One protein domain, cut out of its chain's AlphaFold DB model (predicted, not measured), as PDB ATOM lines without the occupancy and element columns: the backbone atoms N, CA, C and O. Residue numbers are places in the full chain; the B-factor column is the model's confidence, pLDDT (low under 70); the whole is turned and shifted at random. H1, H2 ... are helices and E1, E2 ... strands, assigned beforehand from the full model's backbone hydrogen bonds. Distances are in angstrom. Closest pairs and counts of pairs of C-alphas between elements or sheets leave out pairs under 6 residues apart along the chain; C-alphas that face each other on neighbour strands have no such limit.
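AT A GLANCE: This is residues 26 to 92 of the 95 residues of an uncharacterized protein of Streptococcus suis (UniProt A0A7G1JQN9). A twisted sheet of five strands, with the short helix H1 packed along it, makes a compact body, and residues 79 to 92 of the long helix H2 stick out from it as an arm. The printed part has 67 residues, running E1 H1 E2 E3 E4 E5 H2, of mixed class. The mixed sheet's order is E2 E3 E4 E1 E5. The whole is loose, with a radius of gyration of the C-alphas of 13.8 A, spanning 43 by 23 by 20 A.

HOW THE PARTS SIT: Start at E4, residues 57 to 62, parallel to E1, residues 27 to 32, with N 60 and O 29 2.9 A apart. Beyond E1 find antiparallel edge strand E5, residues 70 to 74, with N 30 and O 71 at 2.8 A. E2, residues 45 to 47, E3, residues 52 to 54, and E4 form a meander, two successive hairpins; N 46 and O 53 are 2.9 A apart, N 59 and O 52 2.8 A. H1, residues 33 to 40, is on the sheet at a height of 7.6 A, and its closest C-alphas to E4 are Leu 33 and Phe 61, 4.7 A. E1, H1 and E2 make a split strand-helix-strand unit, E3 and E4 between its strands, with a right-handed crossover. H2, residues 75 to 92, only grazes the sheet with residues 75 to 78. Of O i to N i+4 pairs, 2 of 4 in H1 and 13 of 14 in H2 are within hydrogen-bond range.

IN THESE COORDINATES: Find C-alpha 27 at (-37.118, 9.468, 26.999); E1 runs 16.4 A, E4 15.3 A and E5 13.4 A. H2 runs 26.1 A to C-alpha 92 at (-8.486, -0.422, 31.403).

THE WHOLE: The farthest C-alphas, Glu 43 and Gln 91, are 44.4 A apart. The printed part has no cut and no long link. Residues 82 to 92 are under pLDDT 70.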
ATOM      1  N   ASP A  26     -37.245  12.884  30.308       73.12
ATOM      2  CA  ASP A  26     -36.796  12.769  28.923       73.12
ATOM      3  C   ASP A  26     -36.539  11.294  28.576       73.12
ATOM      4  O   ASP A  26     -35.782  10.581  29.243       73.12
ATOM      5  N   GLU A  27     -37.210  10.830  27.521       82.31
ATOM      6  CA  GLU A  27     -37.118   9.468  26.999       82.31
ATOM      7  C   GLU A  27     -36.373   9.464  25.662       82.31
ATOM      8  O   GLU A  27     -36.581  10.325  24.799       82.31
ATOM      9  N   VAL A  28     -35.544   8.441  25.470       84.50
ATOM     10  CA  VAL A  28     -34.893   8.147  24.193       84.50
ATOM     11  C   VAL A  28     -35.563   6.956  23.554       84.50
ATOM     12  O   VAL A  28     -35.785   5.937  24.207       84.50
ATOM     13  N   ILE A  29     -35.823   7.054  22.260       88.31
ATOM     14  CA  ILE A  29     -36.231   5.936  21.427       88.31
ATOM     15  C   ILE A  29     -35.109   5.578  20.450       88.31
ATOM     16  O   ILE A  29     -34.611   6.409  19.693       88.31
ATOM     17  N   LEU A  30     -34.705   4.314  20.488       88.25
ATOM     18  CA  LEU A  30     -33.766   3.699  19.561       88.25
ATOM     19  C   LEU A  30     -34.571   2.955  18.502       88.25
ATOM     20  O   LEU A  30     -35.089   1.870  18.771       88.25
ATOM     21  N   PHE A  31     -34.674   3.525  17.310       89.94
ATOM     22  CA  PHE A  31     -35.243   2.843  16.155       89.94
ATOM     23  C   PHE A  31     -34.188   2.001  15.446       89.94
ATOM     24  O   PHE A  31     -32.992   2.299  15.480       89.94
ATOM     25  N   SER A  32     -34.636   0.970  14.736       89.44
ATOM     26  CA  SER A  32     -33.779   0.307  13.757       89.44
ATOM     27  C   SER A  32     -33.315   1.285  12.685       89.44
ATOM     28  O   SER A  32     -34.116   2.030  12.120       89.44
ATOM     29  N   LEU A  33     -32.032   1.216  12.330       89.62
ATOM     30  CA  LEU A  33     -31.498   1.930  11.171       89.62
ATOM     31  C   LEU A  33     -32.233   1.541   9.880       89.62
ATOM     32  O   LEU A  33     -32.428   2.384   9.013       89.62
ATOM     33  N   ALA A  34     -32.720   0.300   9.783       91.88
ATOM     34  CA  ALA A  34     -33.514  -0.165   8.646       91.88
ATOM     35  C   ALA A  34     -34.904   0.495   8.550       91.88
ATOM     36  O   ALA A  34     -35.581   0.330   7.537       91.88
ATOM     37  N   ASN A  35     -35.341   1.214   9.590       93.19
ATOM     38  CA  ASN A  35     -36.571   2.006   9.596       93.19
ATOM     39  C   ASN A  35     -36.308   3.499   9.372       93.19
ATOM     40  O   ASN A  35     -37.268   4.264   9.367       93.19
ATOM     41  N   LYS A  36     -35.050   3.925   9.176       92.69
ATOM     42  CA  LYS A  36     -34.689   5.344   9.085       92.69
ATOM     43  C   LYS A  36     -35.529   6.090   8.055       92.69
ATOM     44  O   LYS A  36     -36.218   7.019   8.447       92.69
ATOM     45  N   ASP A  37     -35.537   5.642   6.802       94.50
ATOM     46  CA  ASP A  37     -36.236   6.349   5.718       94.50
ATOM     47  C   ASP A  37     -37.733   6.519   6.001       94.50
ATOM     48  O   ASP A  37     -38.297   7.583   5.761       94.50
ATOM     49  N   GLN A  38     -38.362   5.488   6.575       94.88
ATOM     50  CA  GLN A  38     -39.772   5.524   6.953       94.88
ATOM     51  C   GLN A  38     -40.022   6.515   8.093       94.88
ATOM     52  O   GLN A  38     -40.928   7.334   8.003       94.88
ATOM     53  N   ILE A  39     -39.220   6.452   9.157       93.75
ATOM     54  CA  ILE A  39     -39.387   7.326  10.322       93.75
ATOM     55  C   ILE A  39     -39.085   8.779   9.957       93.75
ATOM     56  O   ILE A  39     -39.791   9.667  10.407       93.75
ATOM     57  N   THR A  40     -38.090   9.047   9.110       94.25
ATOM     58  CA  THR A  40     -37.748  10.421   8.701       94.25
ATOM     59  C   THR A  40     -38.823  11.098   7.846       94.25
ATOM     60  O   THR A  40     -38.787  12.313   7.690       94.25
ATOM     61  N   GLN A  41     -39.756  10.327   7.283       95.12
ATOM     62  CA  GLN A  41     -40.899  10.831   6.514       95.12
ATOM     63  C   GLN A  41     -42.164  11.011   7.369       95.12
ATOM     64  O   GLN A  41     -43.158  11.539   6.879       95.12
ATOM     65  N   ASP A  42     -42.143  10.554   8.622       95.31
ATOM     66  CA  ASP A  42     -43.259  10.673   9.556       95.31
ATOM     67  C   ASP A  42     -43.405  12.129  10.037       95.31
ATOM     68  O   ASP A  42     -42.415  12.809  10.307       95.31
ATOM     69  N   GLU A  43     -44.643  12.610  10.185       95.38
ATOM     70  CA  GLU A  43     -44.942  13.978  10.640       95.38
ATOM     71  C   GLU A  43     -44.426  14.265  12.066       95.38
ATOM     72  O   GLU A  43     -44.213  15.419  12.442       95.38
ATOM     73  N   TRP A  44     -44.202  13.217  12.866       92.06
ATOM     74  CA  TRP A  44     -43.687  13.312  14.230       92.06
ATOM     75  C   TRP A  44     -42.164  13.436  14.258       92.06
ATOM     76  O   TRP A  44     -41.603  13.774  15.307       92.06
ATOM     77  N   TYR A  45     -41.481  13.149  13.148       93.56
ATOM     78  CA  TYR A  45     -40.034  13.250  13.076       93.56
ATOM     79  C   TYR A  45     -39.585  14.697  12.899       93.56
ATOM     80  O   TYR A  45     -40.085  15.450  12.064       93.56
ATOM     81  N   ARG A  46     -38.581  15.086  13.682       91.19
ATOM     82  CA  ARG A  46     -37.954  16.400  13.584       91.19
ATOM     83  C   ARG A  46     -36.464  16.296  13.834       91.19
ATOM     84  O   ARG A  46     -36.040  15.887  14.913       91.19
ATOM     85  N   GLU A  47     -35.680  16.762  12.877       87.81
ATOM     86  CA  GLU A  47     -34.240  16.957  13.020       87.81
ATOM     87  C   GLU A  47     -33.942  18.413  13.391       87.81
ATOM     88  O   GLU A  47     -34.577  19.355  12.921       87.81
ATOM     89  N   THR A  48     -32.987  18.591  14.293       83.75
ATOM     90  CA  THR A  48     -32.409  19.876  14.687       83.75
ATOM     91  C   THR A  48     -30.905  19.815  14.447       83.75
ATOM     92  O   THR A  48     -30.354  18.727  14.307       83.75
ATOM     93  N   GLU A  49     -30.203  20.948  14.502       77.44
ATOM     94  CA  GLU A  49     -28.737  20.984  14.339       77.44
ATOM     95  C   GLU A  49     -27.970  20.068  15.313       77.44
ATOM     96  O   GLU A  49     -26.813  19.731  15.068       77.44
ATOM     97  N   LYS A  50     -28.595  19.678  16.434       74.00
ATOM     98  CA  LYS A  50     -27.961  18.895  17.504       74.00
ATOM     99  C   LYS A  50     -28.528  17.488  17.683       74.00
ATOM    100  O   LYS A  50     -27.805  16.617  18.158       74.00
ATOM    101  N   CYS A  51     -29.805  17.277  17.359       81.00
ATOM    102  CA  CYS A  51     -30.545  16.056  17.689       81.00
ATOM    103  C   CYS A  51     -31.687  15.754  16.734       81.00
ATOM    104  O   CYS A  51     -32.329  16.664  16.207       81.00
ATOM    105  N   ASN A  52     -32.042  14.473  16.695       87.25
ATOM    106  CA  ASN A  52     -33.272  13.978  16.096       87.25
ATOM    107  C   ASN A  52     -34.321  13.710  17.172       87.25
ATOM    108  O   ASN A  52     -34.002  13.263  18.275       87.25
ATOM    109  N   TYR A  53     -35.582  13.946  16.830       87.62
ATOM    110  CA  TYR A  53     -36.729  13.753  17.701       87.62
ATOM    111  C   TYR A  53     -37.829  12.984  16.982       87.62
ATOM    112  O   TYR A  53     -38.027  13.151  15.782       87.62
ATOM    113  N   TYR A  54     -38.561  12.178  17.743       90.88
ATOM    114  CA  TYR A  54     -39.825  11.579  17.331       90.88
ATOM    115  C   TYR A  54     -40.887  11.965  18.366       90.88
ATOM    116  O   TYR A  54     -40.857  11.527  19.523       90.88
ATOM    117  N   GLY A  55     -41.768  12.890  17.989       89.44
ATOM    118  CA  GLY A  55     -42.640  13.602  18.916       89.44
ATOM    119  C   GLY A  55     -41.827  14.393  19.948       89.44
ATOM    120  O   GLY A  55     -41.096  15.325  19.614       89.44
ATOM    121  N   LYS A  56     -41.953  14.023  21.229       85.31
ATOM    122  CA  LYS A  56     -41.207  14.644  22.344       85.31
ATOM    123  C   LYS A  56     -39.916  13.903  22.710       85.31
ATOM    124  O   LYS A  56     -39.157  14.401  23.534       85.31
ATOM    125  N   ARG A  57     -39.684  12.721  22.136       86.19
ATOM    126  CA  ARG A  57     -38.584  11.819  22.504       86.19
ATOM    127  C   ARG A  57     -37.379  12.055  21.617       86.19
ATOM    128  O   ARG A  57     -37.545  12.321  20.429       86.19
ATOM    129  N   ILE A  58     -36.181  11.898  22.167       84.50
ATOM    130  CA  ILE A  58     -34.958  11.897  21.358       84.50
ATOM    131  C   ILE A  58     -34.925  10.598  20.557       84.50
ATOM    132  O   ILE A  58     -35.116   9.518  21.106       84.50
ATOM    133  N   CYS A  59     -34.695  10.713  19.257       87.81
ATOM    134  CA  CYS A  59     -34.683   9.609  18.313       87.81
ATOM    135  C   CYS A  59     -33.247   9.277  17.913       87.81
ATOM    136  O   CYS A  59     -32.485  10.155  17.514       87.81
ATOM    137  N   ILE A  60     -32.882   7.999  17.972       86.44
ATOM    138  CA  ILE A  60     -31.576   7.508  17.533       86.44
ATOM    139  C   ILE A  60     -31.786   6.286  16.640       86.44
ATOM    140  O   ILE A  60     -32.578   5.403  16.961       86.44
ATOM    141  N   PHE A  61     -31.064   6.220  15.522       87.38
ATOM    142  CA  PHE A  61     -31.106   5.081  14.608       87.38
ATOM    143  C   PHE A  61     -29.929   4.140  14.865       87.38
ATOM    144  O   PHE A  61     -28.772   4.540  14.765       87.38
ATOM    145  N   ALA A  62     -30.232   2.880  15.171       83.31
ATOM    146  CA  ALA A  62     -29.267   1.855  15.553       83.31
ATOM    147  C   ALA A  62     -29.345   0.653  14.602       83.31
ATOM    148  O   ALA A  62     -30.415   0.075  14.407       83.31
ATOM    149  N   SER A  63     -28.218   0.230  14.023       82.56
ATOM    150  CA  SER A  63     -28.168  -0.918  13.097       82.56
ATOM    151  C   SER A  63     -28.459  -2.261  13.771       82.56
ATOM    152  O   SER A  63     -28.837  -3.227  13.117       82.56
ATOM    153  N   GLN A  64     -28.307  -2.320  15.087       77.06
ATOM    154  CA  GLN A  64     -28.443  -3.532  15.880       77.06
ATOM    155  C   GLN A  64     -29.867  -3.724  16.420       77.06
ATOM    156  O   GLN A  64     -30.221  -4.823  16.851       77.06
ATOM    157  N   VAL A  65     -30.705  -2.682  16.388       84.12
ATOM    158  CA  VAL A  65     -32.144  -2.852  16.593       84.12
ATOM    159  C   VAL A  65     -32.697  -3.495  15.325       84.12
ATOM    160  O   VAL A  65     -32.513  -2.980  14.221       84.12
ATOM    161  N   LYS A  66     -33.345  -4.655  15.466       88.06
ATOM    162  CA  LYS A  66     -33.925  -5.376  14.324       88.06
ATOM    163  C   LYS A  66     -34.988  -4.517  13.633       88.06
ATOM    164  O   LYS A  66     -35.701  -3.772  14.298       88.06
ATOM    165  N   LYS A  67     -35.113  -4.662  12.311       90.19
ATOM    166  CA  LYS A  67     -36.133  -3.969  11.515       90.19
ATOM    167  C   LYS A  67     -37.523  -4.136  12.146       90.19
ATOM    168  O   LYS A  67     -37.872  -5.232  12.578       90.19
ATOM    169  N   ASN A  68     -38.291  -3.052  12.159       88.81
ATOM    170  CA  ASN A  68     -39.621  -2.896  12.756       88.81
ATOM    171  C   ASN A  68     -39.671  -2.983  14.289       88.81
ATOM    172  O   ASN A  68     -40.760  -2.986  14.853       88.81
ATOM    173  N   ASN A  69     -38.519  -3.010  14.961       89.25
ATOM    174  CA  ASN A  69     -38.447  -2.899  16.413       89.25
ATOM    175  C   ASN A  69     -37.900  -1.535  16.838       89.25
ATOM    176  O   ASN A  69     -37.222  -0.834  16.079       89.25
ATOM    177  N   TYR A  70     -38.171  -1.201  18.096       89.88
ATOM    178  CA  TYR A  70     -37.583  -0.068  18.789       89.88
ATOM    179  C   TYR A  70     -37.329  -0.416  20.257       89.88
ATOM    180  O   TYR A  70     -37.927  -1.342  20.807       89.88
ATOM    181  N   ILE A  71     -36.430   0.331  20.893       87.06
ATOM    182  CA  ILE A  71     -36.157   0.249  22.330       87.06
ATOM    183  C   ILE A  71     -36.386   1.637  22.916       87.06
ATOM    184  O   ILE A  71     -35.912   2.621  22.358       87.06
ATOM    185  N   THR A  72     -37.107   1.726  24.032       87.50
ATOM    186  CA  THR A  72     -37.250   2.985  24.780       87.50
ATOM    187  C   THR A  72     -36.340   2.943  25.999       87.50
ATOM    188  O   THR A  72     -36.329   1.945  26.718       87.50
ATOM    189  N   LEU A  73     -35.570   4.004  26.222       83.00
ATOM    190  CA  LEU A  73     -34.679   4.158  27.365       83.00
ATOM    191  C   LEU A  73     -35.052   5.420  28.141       83.00
ATOM    192  O   LEU A  73     -35.108   6.516  27.582       83.00
ATOM    193  N   HIS A  74     -35.266   5.260  29.443       80.94
ATOM    194  CA  HIS A  74     -35.445   6.377  30.366       80.94
ATOM    195  C   HIS A  74     -34.092   6.967  30.771       80.94
ATOM    196  O   HIS A  74     -33.079   6.256  30.789       80.94
ATOM    197  N   LYS A  75     -34.087   8.242  31.181       73.75
ATOM    198  CA  LYS A  75     -32.885   8.930  31.672       73.75
ATOM    199  C   LYS A  75     -32.126   8.122  32.726       73.75
ATOM    200  O   LYS A  75     -30.919   7.984  32.601       73.75
ATOM    201  N   SER A  76     -32.804   7.536  33.713       73.69
ATOM    202  CA  SER A  76     -32.154   6.742  34.771       73.69
ATOM    203  C   SER A  76     -31.346   5.564  34.217       73.69
ATOM    204  O   SER A  76     -30.232   5.302  34.663       73.69
ATOM    205  N   MET A  77     -31.869   4.888  33.193       76.00
ATOM    206  CA  MET A  77     -31.178   3.785  32.533       76.00
ATOM    207  C   MET A  77     -29.974   4.289  31.736       76.00
ATOM    208  O   MET A  77     -28.923   3.658  31.765       76.00
ATOM    209  N   LEU A  78     -30.096   5.445  31.083       73.19
ATOM    210  CA  LEU A  78     -28.998   6.082  30.357       73.19
ATOM    211  C   LEU A  78     -27.895   6.576  31.290       73.19
ATOM    212  O   LEU A  78     -26.729   6.310  31.030       73.19
ATOM    213  N   THR A  79     -28.252   7.221  32.399       71.62
ATOM    214  CA  THR A  79     -27.308   7.640  33.439       71.62
ATOM    215  C   THR A  79     -26.580   6.436  34.024       71.62
ATOM    216  O   THR A  79     -25.360   6.471  34.128       71.62
ATOM    217  N   ASN A  80     -27.287   5.340  34.317       72.50
ATOM    218  CA  ASN A  80     -26.655   4.104  34.780       72.50
ATOM    219  C   ASN A  80     -25.716   3.506  33.726       72.50
ATOM    220  O   ASN A  80     -24.642   3.024  34.070       72.50
ATOM    221  N   ILE A  81     -26.096   3.532  32.444       70.75
ATOM    222  CA  ILE A  81     -25.231   3.063  31.355       70.75
ATOM    223  C   ILE A  81     -23.963   3.922  31.287       70.75
ATOM    224  O   ILE A  81     -22.876   3.355  31.275       70.75
ATOM    225  N   VAL A  82     -24.081   5.252  31.313       69.75
ATOM    226  CA  VAL A  82     -22.938   6.180  31.284       69.75
ATOM    227  C   VAL A  82     -22.033   6.005  32.510       69.75
ATOM    228  O   VAL A  82     -20.826   5.872  32.347       69.75
ATOM    229  N   ASP A  83     -22.583   5.899  33.721       69.25
ATOM    230  CA  ASP A  83     -21.797   5.680  34.948       69.25
ATOM    231  C   ASP A  83     -21.043   4.337  34.918       69.25
ATOM    232  O   ASP A  83     -19.853   4.259  35.230       69.25
ATOM    233  N   ILE A  84     -21.702   3.268  34.452       67.38
ATOM    234  CA  ILE A  84     -21.052   1.969  34.231       67.38
ATOM    235  C   ILE A  84     -19.925   2.097  33.189       67.38
ATOM    236  O   ILE A  84     -18.903   1.421  33.309       67.38
ATOM    237  N   MET A  85     -20.081   2.944  32.168       64.50
ATOM    238  CA  MET A  85     -19.051   3.186  31.151       64.50
ATOM    239  C   MET A  85     -17.840   3.919  31.702       64.50
ATOM    240  O   MET A  85     -16.722   3.468  31.469       64.50
ATOM    241  N   GLU A  86     -18.042   5.017  32.427       65.25
ATOM    242  CA  GLU A  86     -16.948   5.784  33.032       65.25
ATOM    243  C   GLU A  86     -16.145   4.909  34.001       65.25
ATOM    244  O   GLU A  86     -14.913   4.871  33.943       65.25
ATOM    245  N   LYS A  87     -16.834   4.088  34.801       67.88
ATOM    246  CA  LYS A  87     -16.196   3.120  35.704       67.88
ATOM    247  C   LYS A  87     -15.406   2.034  34.967       67.88
ATOM    248  O   LYS A  87     -14.305   1.698  35.395       67.88
ATOM    249  N   ASN A  88     -15.925   1.495  33.861       61.38
ATOM    250  CA  ASN A  88     -15.236   0.449  33.089       61.38
ATOM    251  C   ASN A  88     -14.080   0.994  32.231       61.38
ATOM    252  O   ASN A  88     -13.110   0.276  31.996       61.38
ATOM    253  N   SER A  89     -14.158   2.243  31.766       57.59
ATOM    254  CA  SER A  89     -13.062   2.910  31.050       57.59
ATOM    255  C   SER A  89     -11.865   3.158  31.970       57.59
ATOM    256  O   SER A  89     -10.729   2.932  31.558       57.59
ATOM    257  N   ASN A  90     -12.110   3.507  33.238       54.72
ATOM    258  CA  ASN A  90     -11.053   3.665  34.243       54.72
ATOM    259  C   ASN A  90     -10.413   2.337  34.691       54.72
ATOM    260  O   ASN A  90      -9.318   2.358  35.238       54.72
ATOM    261  N   GLN A  91     -11.037   1.183  34.433       51.72
ATOM    262  CA  GLN A  91     -10.451  -0.133  34.737       51.72
ATOM    263  C   GLN A  91      -9.472  -0.641  33.665       51.72
ATOM    264  O   GLN A  91      -8.756  -1.607  33.907       51.72
ATOM    265  N   LYS A  92      -9.406  -0.013  32.482       46.19
ATOM    266  CA  LYS A  92      -8.486  -0.422  31.403       46.19
ATOM    267  C   LYS A  92      -7.062   0.148  31.524       46.19
ATOM    268  O   LYS A  92      -6.269  -0.079  30.617       46.19
TER     269      LYS A  92